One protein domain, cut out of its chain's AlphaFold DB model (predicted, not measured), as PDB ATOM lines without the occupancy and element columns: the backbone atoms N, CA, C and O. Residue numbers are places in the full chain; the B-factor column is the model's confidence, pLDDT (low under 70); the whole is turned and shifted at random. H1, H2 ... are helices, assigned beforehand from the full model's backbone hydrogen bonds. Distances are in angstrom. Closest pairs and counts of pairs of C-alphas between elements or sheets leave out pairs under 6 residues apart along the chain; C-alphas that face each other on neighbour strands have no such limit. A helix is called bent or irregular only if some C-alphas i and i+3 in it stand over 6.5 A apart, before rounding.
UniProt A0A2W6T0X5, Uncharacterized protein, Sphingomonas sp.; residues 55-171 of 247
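AT A GLANCE: This is residues 55 to 171 of the 247 residues of an uncharacterized protein of Sphingomonas sp. (UniProt A0A2W6T0X5). A compact cluster of crossed helices is built round a long helical arm, H5a, with H4 folded beside it as a hairpin. H1, H2 and H3 pack on one side of H5a; H6 crosses H4 and H5a on another side, and H5b, beyond the bend of H5, packs on H6. The printed part has 117 residues with six named helices, H1 to H6 in chain order, and no named strand: all helix. The radius of gyration of the C-alphas is 13.2 A, the spans 39 by 31 by 29 A.

IN THESE COORDINATES: H5, residues 124 to 153, was assigned as one helix by its hydrogen bonds but is bent: C-alphas 143 and 146 are 7.9 A apart. Its arms are H5a, residues 124 to 143, 29.8 A long from C-alpha 124 at (148.848, 178.568, 150.546), and H5b, residues 146 to 153, 13.3 A. Both are irregular: C-alphas 139 and 142 are 7.3 A apart, C-alphas 146 and 149 7.4 A. H4, residues 99 to 119, spans 29.8 A; H3, residues 81 to 93, 18.5 A; H6, residues 157 to 169, 18.4 A, ending at (137.190, 164.613, 134.440). H1 is residues 55 to 65, H2 residues 68 to 74.

HOW THE PARTS SIT: H5 is the hub, touching five helices. H4 and H5a form a hairpin at a shallow tilt of 13 degrees; closest C-alphas, Tyr 113 and Met 130, 5.9 A. H5a touches H3 with its residues 135 to 143 alone; closest C-alphas, Ala 87 and Thr 139, 4.1 A. H5a touches H6 with its residues 134 to 142 alone, at a steep tilt of 60 degrees; closest C-alphas, Arg 138 and Ala 165, 4.9 A. H5b touches H6; closest C-alphas, Leu 151 and Lys 159, 5.0 A. Every O i to N i+4 pair is within hydrogen-bond range in H1, H2, H3, H4 and H6; in H5a 14 of 16, in H5b 3 of 4.

THE WHOLE: The farthest C-alphas, Gly 96 and Gly 123, are 39.6 A apart. The printed part has no cut, no link is long, and no printed residue is under pLDDT 70.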
ATOM      1  N   GLY A  55     133.053 186.484 125.606       82.94
ATOM      2  CA  GLY A  55     133.007 187.245 126.858       82.94
ATOM      3  C   GLY A  55     131.888 186.784 127.800       82.94
ATOM      4  O   GLY A  55     132.109 186.646 129.001       82.94
ATOM      5  N   ALA A  56     130.700 186.488 127.262       82.38
ATOM      6  CA  ALA A  56     129.603 185.915 128.043       82.38
ATOM      7  C   ALA A  56     129.955 184.518 128.583       82.38
ATOM      8  O   ALA A  56     129.674 184.217 129.741       82.38
ATOM      9  N   PHE A  57     130.621 183.699 127.770       87.62
ATOM     10  CA  PHE A  57     131.109 182.383 128.164       87.62
ATOM     11  C   PHE A  57     132.175 182.455 129.262       87.62
ATOM     12  O   PHE A  57     132.087 181.720 130.238       87.62
ATOM     13  N   GLU A  58     133.153 183.358 129.154       87.31
ATOM     14  CA  GLU A  58     134.174 183.570 130.187       87.31
ATOM     15  C   GLU A  58     133.555 184.007 131.523       87.31
ATOM     16  O   GLU A  58     133.971 183.547 132.592       87.31
ATOM     17  N   ALA A  59     132.535 184.869 131.466       86.44
ATOM     18  CA  ALA A  59     131.786 185.290 132.644       86.44
ATOM     19  C   ALA A  59     130.997 184.124 133.259       86.44
ATOM     20  O   ALA A  59     131.023 183.948 134.477       86.44
ATOM     21  N   GLU A  60     130.340 183.301 132.435       85.88
ATOM     22  CA  GLU A  60     129.637 182.106 132.905       85.88
ATOM     23  C   GLU A  60     130.606 181.092 133.520       85.88
ATOM     24  O   GLU A  60     130.360 180.623 134.630       85.88
ATOM     25  N   LEU A  61     131.733 180.809 132.860       87.38
ATOM     26  CA  LEU A  61     132.781 179.930 133.375       87.38
ATOM     27  C   LEU A  61     133.236 180.397 134.761       87.38
ATOM     28  O   LEU A  61     133.186 179.625 135.713       87.38
ATOM     29  N   SER A  62     133.583 181.679 134.892       87.12
ATOM     30  CA  SER A  62     134.040 182.261 136.159       87.12
ATOM     31  C   SER A  62     132.969 182.185 137.253       87.12
ATOM     32  O   SER A  62     133.260 181.814 138.393       87.12
ATOM     33  N   ALA A  63     131.712 182.480 136.909       85.75
ATOM     34  CA  ALA A  63     130.589 182.411 137.840       85.75
ATOM     35  C   ALA A  63     130.322 180.976 138.324       85.75
ATOM     36  O   ALA A  63     130.017 180.766 139.497       85.75
ATOM     37  N   LYS A  64     130.461 179.979 137.442       86.69
ATOM     38  CA  LYS A  64     130.272 178.562 137.781       86.69
ATOM     39  C   LYS A  64     131.420 177.988 138.607       86.69
ATOM     40  O   LYS A  64     131.196 177.000 139.301       86.69
ATOM     41  N   THR A  65     132.610 178.590 138.559       86.62
ATOM     42  CA  THR A  65     133.799 178.104 139.278       86.62
ATOM     43  C   THR A  65     134.032 178.754 140.637       86.62
ATOM     44  O   THR A  65     134.708 178.153 141.464       86.62
ATOM     45  N   ALA A  66     133.466 179.935 140.909       81.88
ATOM     46  CA  ALA A  66     133.764 180.714 142.119       81.88
ATOM     47  C   ALA A  66     133.528 179.958 143.446       81.88
ATOM     48  O   ALA A  66     134.299 180.125 144.384       81.88
ATOM     49  N   GLY A  67     132.498 179.106 143.524       81.12
ATOM     50  CA  GLY A  67     132.212 178.286 144.714       81.12
ATOM     51  C   GLY A  67     132.914 176.924 144.744       81.12
ATOM     52  O   GLY A  67     132.924 176.263 145.773       81.12
ATOM     53  N   LEU A  68     133.513 176.503 143.628       88.50
ATOM     54  CA  LEU A  68     134.089 175.163 143.463       88.50
ATOM     55  C   LEU A  68     135.551 175.081 143.918       88.50
ATOM     56  O   LEU A  68     136.108 173.987 143.997       88.50
ATOM     57  N   VAL A  69     136.179 176.232 144.176       88.38
ATOM     58  CA  VAL A  69     137.576 176.317 144.612       88.38
ATOM     59  C   VAL A  69     137.731 175.814 146.042       88.38
ATOM     60  O   VAL A  69     138.637 175.024 146.281       88.38
ATOM     61  N   GLU A  70     136.841 176.201 146.964       88.81
ATOM     62  CA  GLU A  70     136.898 175.698 148.347       88.81
ATOM     63  C   GLU A  70     136.726 174.185 148.389       88.81
ATOM     64  O   GLU A  70     137.549 173.497 148.977       88.81
ATOM     65  N   GLU A  71     135.738 173.654 147.663       87.00
ATOM     66  CA  GLU A  71     135.515 172.207 147.586       87.00
ATOM     67  C   GLU A  71     136.758 171.462 147.067       87.00
ATOM     68  O   GLU A  71     137.119 170.406 147.579       87.00
ATOM     69  N   ALA A  72     137.449 172.031 146.071       87.06
ATOM     70  CA  ALA A  72     138.672 171.452 145.515       87.06
ATOM     71  C   ALA A  72     139.887 171.552 146.455       87.06
ATOM     72  O   ALA A  72     140.838 170.784 146.301       87.06
ATOM     73  N   ILE A  73     139.886 172.515 147.379       87.12
ATOM     74  CA  ILE A  73     140.914 172.666 148.414       87.12
ATOM     75  C   ILE A  73     140.653 171.694 149.565       87.12
ATOM     76  O   ILE A  73     141.604 171.094 150.062       87.12
ATOM     77  N   ASP A  74     139.389 171.521 149.953       86.00
ATOM     78  CA  ASP A  74     138.977 170.652 151.057       86.00
ATOM     79  C   ASP A  74     139.107 169.164 150.704       86.00
ATOM     80  O   ASP A  74     139.517 168.363 151.546       86.00
ATOM     81  N   ALA A  75     138.834 168.795 149.448       83.62
ATOM     82  CA  ALA A  75     139.011 167.440 148.923       83.62
ATOM     83  C   ALA A  75     139.937 167.426 147.685       83.62
ATOM     84  O   ALA A  75     139.479 167.273 146.543       83.62
ATOM     85  N   PRO A  76     141.265 167.582 147.868       77.31
ATOM     86  CA  PRO A  76     142.201 167.652 146.758       77.31
ATOM     87  C   PRO A  76     142.154 166.407 145.868       77.31
ATOM     88  O   PRO A  76     142.337 165.267 146.308       77.31
ATOM     89  N   GLY A  77     141.953 166.642 144.573       70.06
ATOM     90  CA  GLY A  77     141.986 165.582 143.569       70.06
ATOM     91  C   GLY A  77     140.718 164.746 143.453       70.06
ATOM     92  O   GLY A  77     140.725 163.775 142.707       70.06
ATOM     93  N   GLU A  78     139.658 165.074 144.183       80.31
ATOM     94  CA  GLU A  78     138.323 164.557 143.895       80.31
ATOM     95  C   GLU A  78     137.577 165.577 143.035       80.31
ATOM     96  O   GLU A  78     137.776 166.791 143.156       80.31
ATOM     97  N   ILE A  79     136.759 165.082 142.108       84.56
ATOM     98  CA  ILE A  79     135.837 165.928 141.356       84.56
ATOM     99  C   ILE A  79     134.476 165.807 142.017       84.56
ATOM    100  O   ILE A  79     133.839 164.755 141.968       84.56
ATOM    101  N   SER A  80     134.026 166.895 142.633       86.25
ATOM    102  CA  SER A  80     132.724 166.936 143.288       86.25
ATOM    103  C   SER A  80     131.576 166.898 142.269       86.25
ATOM    104  O   SER A  80     131.700 167.311 141.111       86.25
ATOM    105  N   PHE A  81     130.396 166.442 142.700       84.38
ATOM    106  CA  PHE A  81     129.194 166.435 141.855       84.38
ATOM    107  C   PHE A  81     128.827 167.829 141.315       84.38
ATOM    108  O   PHE A  81     128.277 167.950 140.216       84.38
ATOM    109  N   SER A  82     129.116 168.886 142.076       85.44
ATOM    110  CA  SER A  82     128.924 170.280 141.661       85.44
ATOM    111  C   SER A  82     129.878 170.654 140.516       85.44
ATOM    112  O   SER A  82     129.421 171.257 139.543       85.44
ATOM    113  N   GLN A  83     131.144 170.215 140.553       87.44
ATOM    114  CA  GLN A  83     132.101 170.380 139.451       87.44
ATOM    115  C   GLN A  83     131.624 169.676 138.177       87.44
ATOM    116  O   GLN A  83     131.604 170.301 137.115       87.44
ATOM    117  N   ILE A  84     131.150 168.429 138.275       87.25
ATOM    118  CA  ILE A  84     130.598 167.687 137.124       87.25
ATOM    119  C   ILE A  84     129.402 168.438 136.520       87.25
ATOM    120  O   ILE A  84     129.313 168.621 135.302       87.25
ATOM    121  N   ARG A  85     128.484 168.926 137.364       88.62
ATOM    122  CA  ARG A  85     127.311 169.692 136.919       88.62
ATOM    123  C   ARG A  85     127.705 171.005 136.239       88.62
ATOM    124  O   ARG A  85     127.125 171.352 135.209       88.62
ATOM    125  N   SER A  86     128.672 171.730 136.798       88.50
ATOM    126  CA  SER A  86     129.189 172.963 136.201       88.50
ATOM    127  C   SER A  86     129.849 172.695 134.852       88.50
ATOM    128  O   SER A  86     129.552 173.407 133.894       88.50
ATOM    129  N   ALA A  87     130.647 171.633 134.735       90.12
ATOM    130  CA  ALA A  87     131.275 171.242 133.476       90.12
ATOM    131  C   ALA A  87     130.231 170.890 132.397       90.12
ATOM    132  O   ALA A  87     130.336 171.331 131.253       90.12
ATOM    133  N   ALA A  88     129.157 170.183 132.768       88.62
ATOM    134  CA  ALA A  88     128.044 169.899 131.862       88.62
ATOM    135  C   ALA A  88     127.313 171.179 131.402       88.62
ATOM    136  O   ALA A  88     127.002 171.319 130.219       88.62
ATOM    137  N   SER A  89     127.072 172.133 132.312       87.50
ATOM    138  CA  SER A  89     126.477 173.439 131.985       87.50
ATOM    139  C   SER A  89     127.355 174.225 131.011       87.50
ATOM    140  O   SER A  89     126.866 174.714 129.995       87.50
ATOM    141  N   VAL A  90     128.660 174.298 131.283       89.44
ATOM    142  CA  VAL A  90     129.630 175.005 130.437       89.44
ATOM    143  C   VAL A  90     129.741 174.354 129.060       89.44
ATOM    144  O   VAL A  90     129.746 175.065 128.058       89.44
ATOM    145  N   LYS A  91     129.705 173.018 128.967       90.75
ATOM    146  CA  LYS A  91     129.653 172.306 127.678       90.75
ATOM    147  C   LYS A  91     128.424 172.692 126.846       90.75
ATOM    148  O   LYS A  91     128.510 172.795 125.623       90.75
ATOM    149  N   LEU A  92     127.270 172.905 127.485       87.69
ATOM    150  CA  LEU A  92     126.065 173.383 126.797       87.69
ATOM    151  C   LEU A  92     126.209 174.842 126.347       87.69
ATOM    152  O   LEU A  92     125.853 175.148 125.209       87.69
ATOM    153  N   ALA A  93     126.757 175.713 127.196       85.56
ATOM    154  CA  ALA A  93     127.015 177.120 126.875       85.56
ATOM    155  C   ALA A  93     128.050 177.293 125.752       85.56
ATOM    156  O   ALA A  93     127.958 178.218 124.946       85.56
ATOM    157  N   ALA A  94     128.996 176.359 125.642       88.38
ATOM    158  CA  ALA A  94     129.991 176.334 124.581       88.38
ATOM    159  C   ALA A  94     129.423 175.979 123.196       88.38
ATOM    160  O   ALA A  94     130.120 176.118 122.188       88.38
ATOM    161  N   ARG A  95     128.161 175.536 123.094       86.81
ATOM    162  CA  ARG A  95     127.546 175.205 121.801       86.81
ATOM    163  C   ARG A  95     127.505 176.434 120.891       86.81
ATOM    164  O   ARG A  95     126.846 177.431 121.179       86.81
ATOM    165  N   GLY A  96     128.173 176.336 119.745       82.06
ATOM    166  CA  GLY A  96     128.262 177.429 118.774       82.06
ATOM    167  C   GLY A  96     129.358 178.454 119.080       82.06
ATOM    168  O   GLY A  96     129.445 179.462 118.372       82.06
ATOM    169  N   ILE A  97     130.191 178.203 120.094       86.81
ATOM    170  CA  ILE A  97     131.550 178.743 120.164       86.81
ATOM    171  C   ILE A  97     132.407 177.884 119.227       86.81
ATOM    172  O   ILE A  97     132.279 176.664 119.216       86.81
ATOM    173  N   GLY A  98     133.213 178.519 118.377       87.31
ATOM    174  CA  GLY A  98     134.101 177.790 117.468       87.31
ATOM    175  C   GLY A  98     135.341 177.263 118.188       87.31
ATOM    176  O   GLY A  98     135.804 177.894 119.138       87.31
ATOM    177  N   ASP A  99     135.913 176.171 117.684       90.12
ATOM    178  CA  ASP A  99     137.087 175.509 118.278       90.12
ATOM    179  C   ASP A  99     138.264 176.464 118.498       90.12
ATOM    180  O   ASP A  99     138.893 176.414 119.546       90.12
ATOM    181  N   ALA A 100     138.510 177.400 117.574       89.81
ATOM    182  CA  ALA A 100     139.563 178.406 117.730       89.81
ATOM    183  C   ALA A 100     139.384 179.262 118.998       89.81
ATOM    184  O   ALA A 100     140.339 179.509 119.720       89.81
ATOM    185  N   ALA A 101     138.151 179.668 119.315       90.25
ATOM    186  CA  ALA A 101     137.880 180.473 120.505       90.25
ATOM    187  C   ALA A 101     137.959 179.644 121.799       90.25
ATOM    188  O   ALA A 101     138.385 180.152 122.834       90.25
ATOM    189  N   LEU A 102     137.571 178.364 121.747       92.38
ATOM    190  CA  LEU A 102     137.747 177.436 122.869       92.38
ATOM    191  C   LEU A 102     139.227 177.143 123.126       92.38
ATOM    192  O   LEU A 102     139.653 177.112 124.279       92.38
ATOM    193  N   HIS A 103     140.004 176.979 122.058       94.69
ATOM    194  CA  HIS A 103     141.450 176.827 122.113       94.69
ATOM    195  C   HIS A 103     142.115 178.072 122.717       94.69
ATOM    196  O   HIS A 103     142.908 177.949 123.643       94.69
ATOM    197  N   ASP A 104     141.741 179.279 122.281       93.31
ATOM    198  CA  ASP A 104     142.258 180.527 122.861       93.31
ATOM    199  C   ASP A 104     141.946 180.642 124.363       93.31
ATOM    200  O   ASP A 104     142.798 181.044 125.159       93.31
ATOM    201  N   GLN A 105     140.737 180.245 124.779       94.62
ATOM    202  CA  GLN A 105     140.363 180.228 126.194       94.62
ATOM    203  C   GLN A 105     141.173 179.200 126.995       94.62
ATOM    204  O   GLN A 105     141.565 179.464 128.134       94.62
ATOM    205  N   LEU A 106     141.438 178.033 126.412       97.19
ATOM    206  CA  LEU A 106     142.288 177.010 127.005       97.19
ATOM    207  C   LEU A 106     143.732 177.506 127.174       97.19
ATOM    208  O   LEU A 106     144.303 177.367 128.256       97.19
ATOM    209  N   GLU A 107     144.300 178.131 126.141       97.50
ATOM    210  CA  GLU A 107     145.642 178.731 126.167       97.50
ATOM    211  C   GLU A 107     145.755 179.822 127.233       97.50
ATOM    212  O   GLU A 107     146.728 179.861 127.991       97.50
ATOM    213  N   LYS A 108     144.727 180.669 127.364       97.00
ATOM    214  CA  LYS A 108     144.657 181.702 128.403       97.00
ATOM    215  C   LYS A 108     144.769 181.101 129.806       97.00
ATOM    216  O   LYS A 108     145.565 181.592 130.605       97.00
ATOM    217  N   LEU A 109     144.034 180.024 130.093       98.12
ATOM    218  CA  LEU A 109     144.107 179.324 131.383       98.12
ATOM    219  C   LEU A 109     145.473 178.650 131.596       98.12
ATOM    220  O   LEU A 109     146.030 178.711 132.693       98.12
ATOM    221  N   CYS A 110     146.048 178.048 130.552       98.31
ATOM    222  CA  CYS A 110     147.388 177.461 130.618       98.31
ATOM    223  C   CYS A 110     148.444 178.520 130.982       98.31
ATOM    224  O   CYS A 110     149.279 178.293 131.862       98.31
ATOM    225  N   LEU A 111     148.377 179.693 130.347       98.19
ATOM    226  CA  LEU A 111     149.277 180.813 130.607       98.19
ATOM    227  C   LEU A 111     149.062 181.426 131.998       98.19
ATOM    228  O   LEU A 111     150.035 181.790 132.663       98.19
ATOM    229  N   GLU A 112     147.813 181.524 132.458       97.88
ATOM    230  CA  GLU A 112     147.466 181.991 133.807       97.88
ATOM    231  C   GLU A 112     148.139 181.115 134.873       97.88
ATOM    232  O   GLU A 112     148.834 181.635 135.750       97.88
ATOM    233  N   TYR A 113     148.037 179.787 134.744       98.12
ATOM    234  CA  TYR A 113     148.719 178.851 135.639       98.12
ATOM    235  C   TYR A 113     150.239 179.052 135.651       98.12
ATOM    236  O   TYR A 113     150.848 179.144 136.720       98.12
ATOM    237  N   GLU A 114     150.873 179.134 134.478       97.38
ATOM    238  CA  GLU A 114     152.326 179.324 134.406       97.38
ATOM    239  C   GLU A 114     152.767 180.657 135.007       97.38
ATOM    240  O   GLU A 114     153.809 180.727 135.665       97.38
ATOM    241  N   THR A 115     151.965 181.703 134.813       97.75
ATOM    242  CA  THR A 115     152.210 183.029 135.379       97.75
ATOM    243  C   THR A 115     152.141 182.977 136.901       97.75
ATOM    244  O   THR A 115     153.086 183.406 137.560       97.75
ATOM    245  N   ILE A 116     151.090 182.377 137.469       97.44
ATOM    246  CA  ILE A 116     150.942 182.174 138.919       97.44
ATOM    247  C   ILE A 116     152.131 181.383 139.476       97.44
ATOM    248  O   ILE A 116     152.742 181.786 140.465       97.44
ATOM    249  N   ARG A 117     152.496 180.275 138.815       94.81
ATOM    250  CA  ARG A 117     153.609 179.403 139.217       94.81
ATOM    251  C   ARG A 117     154.949 180.140 139.257       94.81
ATOM    252  O   ARG A 117     155.740 179.863 140.155       94.81
ATOM    253  N   LYS A 118     155.211 181.028 138.292       95.12
ATOM    254  CA  LYS A 118     156.473 181.781 138.174       95.12
ATOM    255  C   LYS A 118     156.515 183.021 139.068       95.12
ATOM    256  O   LYS A 118     157.570 183.337 139.605       95.12
ATOM    257  N   ALA A 119     155.400 183.740 139.191       96.38
ATOM    258  CA  ALA A 119     155.362 185.054 139.828       96.38
ATOM    259  C   ALA A 119     155.108 184.998 141.339       96.38
ATOM    260  O   ALA A 119     155.570 185.875 142.067       96.38
ATOM    261  N   MET A 120     154.366 183.998 141.827       96.25
ATOM    262  CA  MET A 120     154.014 183.912 143.244       96.25
ATOM    263  C   MET A 120     155.023 183.055 144.025       96.25
ATOM    264  O   MET A 120     155.434 181.991 143.550       96.25
ATOM    265  N   PRO A 121     155.397 183.449 145.257       93.19
ATOM    266  CA  PRO A 121     156.188 182.592 146.130       93.19
ATOM    267  C   PRO A 121     155.393 181.344 146.538       93.19
ATOM    268  O   PRO A 121     154.159 181.338 146.553       93.19
ATOM    269  N   SER A 122     156.101 180.268 146.872       89.44
ATOM    270  CA  SER A 122     155.485 179.050 147.408       89.44
ATOM    271  C   SER A 122     154.703 179.348 148.692       89.44
ATOM    272  O   SER A 122     155.205 180.027 149.583       89.44
ATOM    273  N   GLY A 123     153.476 178.833 148.789       91.56
ATOM    274  CA  GLY A 123     152.608 179.027 149.950       91.56
ATOM    275  C   GLY A 123     151.132 178.792 149.628       91.56
ATOM    276  O   GLY A 123     150.759 178.588 148.472       91.56
ATOM    277  N   GLN A 124     150.283 178.861 150.654       92.12
ATOM    278  CA  GLN A 124     148.848 178.568 150.546       92.12
ATOM    279  C   GLN A 124     148.134 179.453 149.515       92.12
ATOM    280  O   GLN A 124     147.341 178.952 148.724       92.12
ATOM    281  N   ALA A 125     148.455 180.752 149.475       94.50
ATOM    282  CA  ALA A 125     147.864 181.685 148.515       94.50
ATOM    283  C   ALA A 125     148.166 181.291 147.059       94.50
ATOM    284  O   ALA A 125     147.275 181.322 146.212       94.50
ATOM    285  N   ARG A 126     149.401 180.854 146.776       95.38
ATOM    286  CA  ARG A 126     149.781 180.357 145.449       95.38
ATOM    287  C   ARG A 126     149.064 179.052 145.123       95.38
ATOM    288  O   ARG A 126     148.540 178.921 144.022       95.38
ATOM    289  N   THR A 127     149.017 178.102 146.058       93.69
ATOM    290  CA  THR A 127     148.295 176.835 145.859       93.69
ATOM    291  C   THR A 127     146.827 177.084 145.540       93.69
ATOM    292  O   THR A 127     146.332 176.553 144.554       93.69
ATOM    293  N   ARG A 128     146.162 177.959 146.297       94.88
ATOM    294  CA  ARG A 128     144.773 178.362 146.058       94.88
ATOM    295  C   ARG A 128     144.566 178.946 144.658       94.88
ATOM    296  O   ARG A 128     143.658 178.511 143.961       94.88
ATOM    297  N   ALA A 129     145.434 179.860 144.219       96.06
ATOM    298  CA  ALA A 129     145.356 180.438 142.875       96.06
ATOM    299  C   ALA A 129     145.571 179.387 141.766       96.06
ATOM    300  O   ALA A 129     144.859 179.374 140.767       96.06
ATOM    301  N   MET A 130     146.509 178.450 141.947       96.69
ATOM    302  CA  MET A 130     146.702 177.343 140.997       96.69
ATOM    303  C   MET A 130     145.500 176.383 140.972       96.69
ATOM    304  O   MET A 130     145.128 175.903 139.902       96.69
ATOM    305  N   VAL A 131     144.881 176.113 142.128       95.62
ATOM    306  CA  VAL A 131     143.655 175.303 142.224       95.62
ATOM    307  C   VAL A 131     142.492 175.992 141.516       95.62
ATOM    308  O   VAL A 131     141.746 175.323 140.809       95.62
ATOM    309  N   GLU A 132     142.364 177.314 141.618       95.62
ATOM    310  CA  GLU A 132     141.350 178.060 140.869       95.62
ATOM    311  C   GLU A 132     141.480 177.829 139.354       95.62
ATOM    312  O   GLU A 132     140.491 177.509 138.689       95.62
ATOM    313  N   VAL A 133     142.697 177.911 138.808       96.94
ATOM    314  CA  VAL A 133     142.931 177.617 137.387       96.94
ATOM    315  C   VAL A 133     142.599 176.162 137.054       96.94
ATOM    316  O   VAL A 133     141.941 175.899 136.049       96.94
ATOM    317  N   LEU A 134     142.985 175.211 137.909       96.94
ATOM    318  CA  LEU A 134     142.649 173.798 137.727       96.94
ATOM    319  C   LEU A 134     141.130 173.564 137.685       96.94
ATOM    320  O   LEU A 134     140.645 172.828 136.830       96.94
ATOM    321  N   VAL A 135     140.367 174.211 138.565       95.75
ATOM    322  CA  VAL A 135     138.899 174.123 138.590       95.75
ATOM    323  C   VAL A 135     138.293 174.682 137.298       95.75
ATOM    324  O   VAL A 135     137.388 174.062 136.729       95.75
ATOM    325  N   LYS A 136     138.821 175.800 136.777       96.31
ATOM    326  CA  LYS A 136     138.424 176.340 135.464       96.31
ATOM    327  C   LYS A 136     138.734 175.353 134.333       96.31
ATOM    328  O   LYS A 136     137.865 175.099 133.502       96.31
ATOM    329  N   LEU A 137     139.922 174.743 134.338       97.38
ATOM    330  CA  LEU A 137     140.324 173.736 133.350       97.38
ATOM    331  C   LEU A 137     139.429 172.490 133.394       97.38
ATOM    332  O   LEU A 137     138.957 172.059 132.347       97.38
ATOM    333  N   ARG A 138     139.118 171.953 134.581       96.00
ATOM    334  CA  ARG A 138     138.183 170.820 134.744       96.00
ATOM    335  C   ARG A 138     136.782 171.160 134.244       96.00
ATOM    336  O   ARG A 138     136.128 170.344 133.606       96.00
ATOM    337  N   THR A 139     136.325 172.381 134.497       95.38
ATOM    338  CA  THR A 139     135.010 172.835 134.028       95.38
ATOM    339  C   THR A 139     134.973 172.957 132.499       95.38
ATOM    340  O   THR A 139     133.963 172.635 131.876       95.38
ATOM    341  N   LEU A 140     136.079 173.380 131.879       95.81
ATOM    342  CA  LEU A 140     136.210 173.489 130.425       95.81
ATOM    343  C   LEU A 140     136.433 172.128 129.738       95.81
ATOM    344  O   LEU A 140     136.015 171.955 128.591       95.81
ATOM    345  N   ALA A 141     137.056 171.170 130.433       96.19
ATOM    346  CA  ALA A 141     137.569 169.911 129.892       96.19
ATOM    347  C   ALA A 141     136.615 169.156 128.947       96.19
ATOM    348  O   ALA A 141     137.048 168.847 127.836       96.19
ATOM    349  N   PRO A 142     135.317 168.942 129.264       95.31
ATOM    350  CA  PRO A 142     134.404 168.210 128.374       95.31
ATOM    351  C   PRO A 142     134.163 168.855 127.003       95.31
ATOM    352  O   PRO A 142     133.503 168.253 126.150       95.31
ATOM    353  N   THR A 143     134.599 170.103 126.831       94.88
ATOM    354  CA  THR A 143     134.476 170.890 125.599       94.88
ATOM    355  C   THR A 143     135.766 170.859 124.773       94.88
ATOM    356  O   THR A 143     135.725 171.025 123.559       94.88
ATOM    357  N   VAL A 144     136.911 170.625 125.418       96.56
ATOM    358  CA  VAL A 144     138.259 170.728 124.826       96.56
ATOM    359  C   VAL A 144     139.018 169.398 124.818       96.56
ATOM    360  O   VAL A 144     140.198 169.357 124.486       96.56
ATOM    361  N   GLU A 145     138.345 168.301 125.157       96.56
ATOM    362  CA  GLU A 145     138.898 166.942 125.215       96.56
ATOM    363  C   GLU A 145     139.643 166.530 123.935       96.56
ATOM    364  O   GLU A 145     140.695 165.900 123.995       96.56
ATOM    365  N   HIS A 146     139.155 166.955 122.768       96.50
ATOM    366  CA  HIS A 146     139.769 166.644 121.476       96.50
ATOM    367  C   HIS A 146     141.184 167.229 121.301       96.50
ATOM    368  O   HIS A 146     141.932 166.753 120.448       96.50
ATOM    369  N   PHE A 147     141.591 168.205 122.123       97.62
ATOM    370  CA  PHE A 147     142.961 168.730 122.153       97.62
ATOM    371  C   PHE A 147     143.917 167.901 123.029       97.62
ATOM    372  O   PHE A 147     145.111 168.197 123.075       97.62
ATOM    373  N   LEU A 148     143.446 166.852 123.716       98.12
ATOM    374  CA  LEU A 148     144.234 166.098 124.699       98.12
ATOM    375  C   LEU A 148     145.590 165.618 124.160       98.12
ATOM    376  O   LEU A 148     146.601 165.753 124.846       98.12
ATOM    377  N   ALA A 149     145.635 165.091 122.934       97.88
ATOM    378  CA  ALA A 149     146.879 164.612 122.331       97.88
ATOM    379  C   ALA A 149     147.927 165.732 122.177       97.88
ATOM    380  O   ALA A 149     149.097 165.529 122.506       97.88
ATOM    381  N   GLU A 150     147.505 166.923 121.746       97.56
ATOM    382  CA  GLU A 150     148.379 168.096 121.630       97.56
ATOM    383  C   GLU A 150     148.863 168.562 123.009       97.56
ATOM    384  O   GLU A 150     150.059 168.782 123.220       97.56
ATOM    385  N   LEU A 151     147.947 168.658 123.976       98.12
ATOM    386  CA  LEU A 151     148.257 169.101 125.337       98.12
ATOM    387  C   LEU A 151     149.272 168.177 126.018       98.12
ATOM    388  O   LEU A 151     150.196 168.648 126.684       98.12
ATOM    389  N   LYS A 152     149.133 166.863 125.807       97.94
ATOM    390  CA  LYS A 152     150.048 165.841 126.324       97.94
ATOM    391  C   LYS A 152     151.454 165.944 125.742       97.94
ATOM    392  O   LYS A 152     152.413 165.666 126.466       97.94
ATOM    393  N   ALA A 153     151.569 166.315 124.469       97.00
ATOM    394  CA  ALA A 153     152.840 166.445 123.759       97.00
ATOM    395  C   ALA A 153     153.588 167.755 124.077       97.00
ATOM    396  O   ALA A 153     154.752 167.909 123.710       97.00
ATOM    397  N   SER A 154     152.939 168.705 124.752       96.44
ATOM    398  CA  SER A 154     153.510 170.022 125.013       96.44
ATOM    399  C   SER A 154     154.554 170.044 126.137       96.44
ATOM    400  O   SER A 154     154.407 169.418 127.192       96.44
ATOM    401  N   SER A 155     155.582 170.879 125.961       95.25
ATOM    402  CA  SER A 155     156.556 171.216 127.005       95.25
ATOM    403  C   SER A 155     156.049 172.276 127.999       95.25
ATOM    404  O   SER A 155     156.687 172.478 129.037       95.25
ATOM    405  N   SER A 156     154.894 172.906 127.750       96.62
ATOM    406  CA  SER A 156     154.255 173.850 128.681       96.62
ATOM    407  C   SER A 156     153.643 173.122 129.878       96.62
ATOM    408  O   SER A 156     152.873 172.172 129.727       96.62
ATOM    409  N   ALA A 157     153.936 173.611 131.083       96.88
ATOM    410  CA  ALA A 157     153.359 173.063 132.306       96.88
ATOM    411  C   ALA A 157     151.861 173.377 132.420       96.88
ATOM    412  O   ALA A 157     151.108 172.565 132.949       96.88
ATOM    413  N   GLY A 158     151.421 174.522 131.885       97.62
ATOM    414  CA  GLY A 158     150.000 174.861 131.776       97.62
ATOM    415  C   GLY A 158     149.240 173.874 130.893       97.62
ATOM    416  O   GLY A 158     148.226 173.328 131.322       97.62
ATOM    417  N   LYS A 159     149.779 173.558 129.707       98.31
ATOM    418  CA  LYS A 159     149.170 172.563 128.807       98.31
ATOM    419  C   LYS A 159     149.149 171.159 129.417       98.31
ATOM    420  O   LYS A 159     148.137 170.469 129.324       98.31
ATOM    421  N   ARG A 160     150.214 170.754 130.120       98.06
ATOM    422  CA  ARG A 160     150.217 169.488 130.874       98.06
ATOM    423  C   ARG A 160     149.174 169.468 131.990       98.06
ATOM    424  O   ARG A 160     148.507 168.452 132.158       98.06
ATOM    425  N   LEU A 161     148.986 170.575 132.715       98.00
ATOM    426  CA  LEU A 161     147.923 170.686 133.716       98.00
ATOM    427  C   LEU A 161     146.531 170.576 133.077       98.00
ATOM    428  O   LEU A 161     145.655 169.929 133.642       98.00
ATOM    429  N   ALA A 162     146.325 171.157 131.894       98.31
ATOM    430  CA  ALA A 162     145.076 171.012 131.153       98.31
ATOM    431  C   ALA A 162     144.812 169.557 130.730       98.31
ATOM    432  O   ALA A 162     143.703 169.063 130.916       98.31
ATOM    433  N   ALA A 163     145.833 168.845 130.239       98.25
ATOM    434  CA  ALA A 163     145.727 167.412 129.961       98.25
ATOM    435  C   ALA A 163     145.372 166.609 131.224       98.25
ATOM    436  O   ALA A 163     144.501 165.742 131.182       98.25
ATOM    437  N   VAL A 164     145.999 166.938 132.362       97.25
ATOM    438  CA  VAL A 164     145.659 166.351 133.666       97.25
ATOM    439  C   VAL A 164     144.198 166.620 134.026       97.25
ATOM    440  O   VAL A 164     143.489 165.688 134.382       97.25
ATOM    441  N   ALA A 165     143.717 167.856 133.883       96.94
ATOM    442  CA  ALA A 165     142.330 168.212 134.174       96.94
ATOM    443  C   ALA A 165     141.326 167.435 133.308       96.94
ATOM    444  O   ALA A 165     140.297 167.000 133.821       96.94
ATOM    445  N   ILE A 166     141.636 167.218 132.023       97.12
ATOM    446  CA  ILE A 166     140.815 166.397 131.121       97.12
ATOM    447  C   ILE A 166     140.744 164.950 131.618       97.12
ATOM    448  O   ILE A 166     139.646 164.432 131.789       97.12
ATOM    449  N   MET A 167     141.882 164.324 131.928       96.38
ATOM    450  CA  MET A 167     141.912 162.936 132.417       96.38
ATOM    451  C   MET A 167     141.359 162.775 133.842       96.38
ATOM    452  O   MET A 167     140.934 161.689 134.215       96.38
ATOM    453  N   GLN A 168     141.355 163.833 134.658       94.12
ATOM    454  CA  GLN A 168     140.657 163.816 135.946       94.12
ATOM    455  C   GLN A 168     139.137 163.785 135.740       94.12
ATOM    456  O   GLN A 168     138.441 163.089 136.472       94.12
ATOM    457  N   VAL A 169     138.625 164.549 134.766       93.88
ATOM    458  CA  VAL A 169     137.190 164.613 134.440       93.88
ATOM    459  C   VAL A 169     136.710 163.343 133.750       93.88
ATOM    460  O   VAL A 169     135.612 162.878 134.049       93.88
ATOM    461  N   ASP A 170     137.532 162.775 132.873       93.25
ATOM    462  CA  ASP A 170     137.285 161.482 132.245       93.25
ATOM    463  C   ASP A 170     138.479 160.533 132.463       93.25
ATOM    464  O   ASP A 170     139.423 160.512 131.663       93.25
ATOM    465  N   PRO A 171     138.443 159.716 133.536       91.88
ATOM    466  CA  PRO A 171     139.471 158.714 133.811       91.88
ATOM    467  C   PRO A 171     139.614 157.651 132.716       91.88
ATOM    468  O   PRO A 171     140.647 156.988 132.657       91.88
TER     469      PRO A 171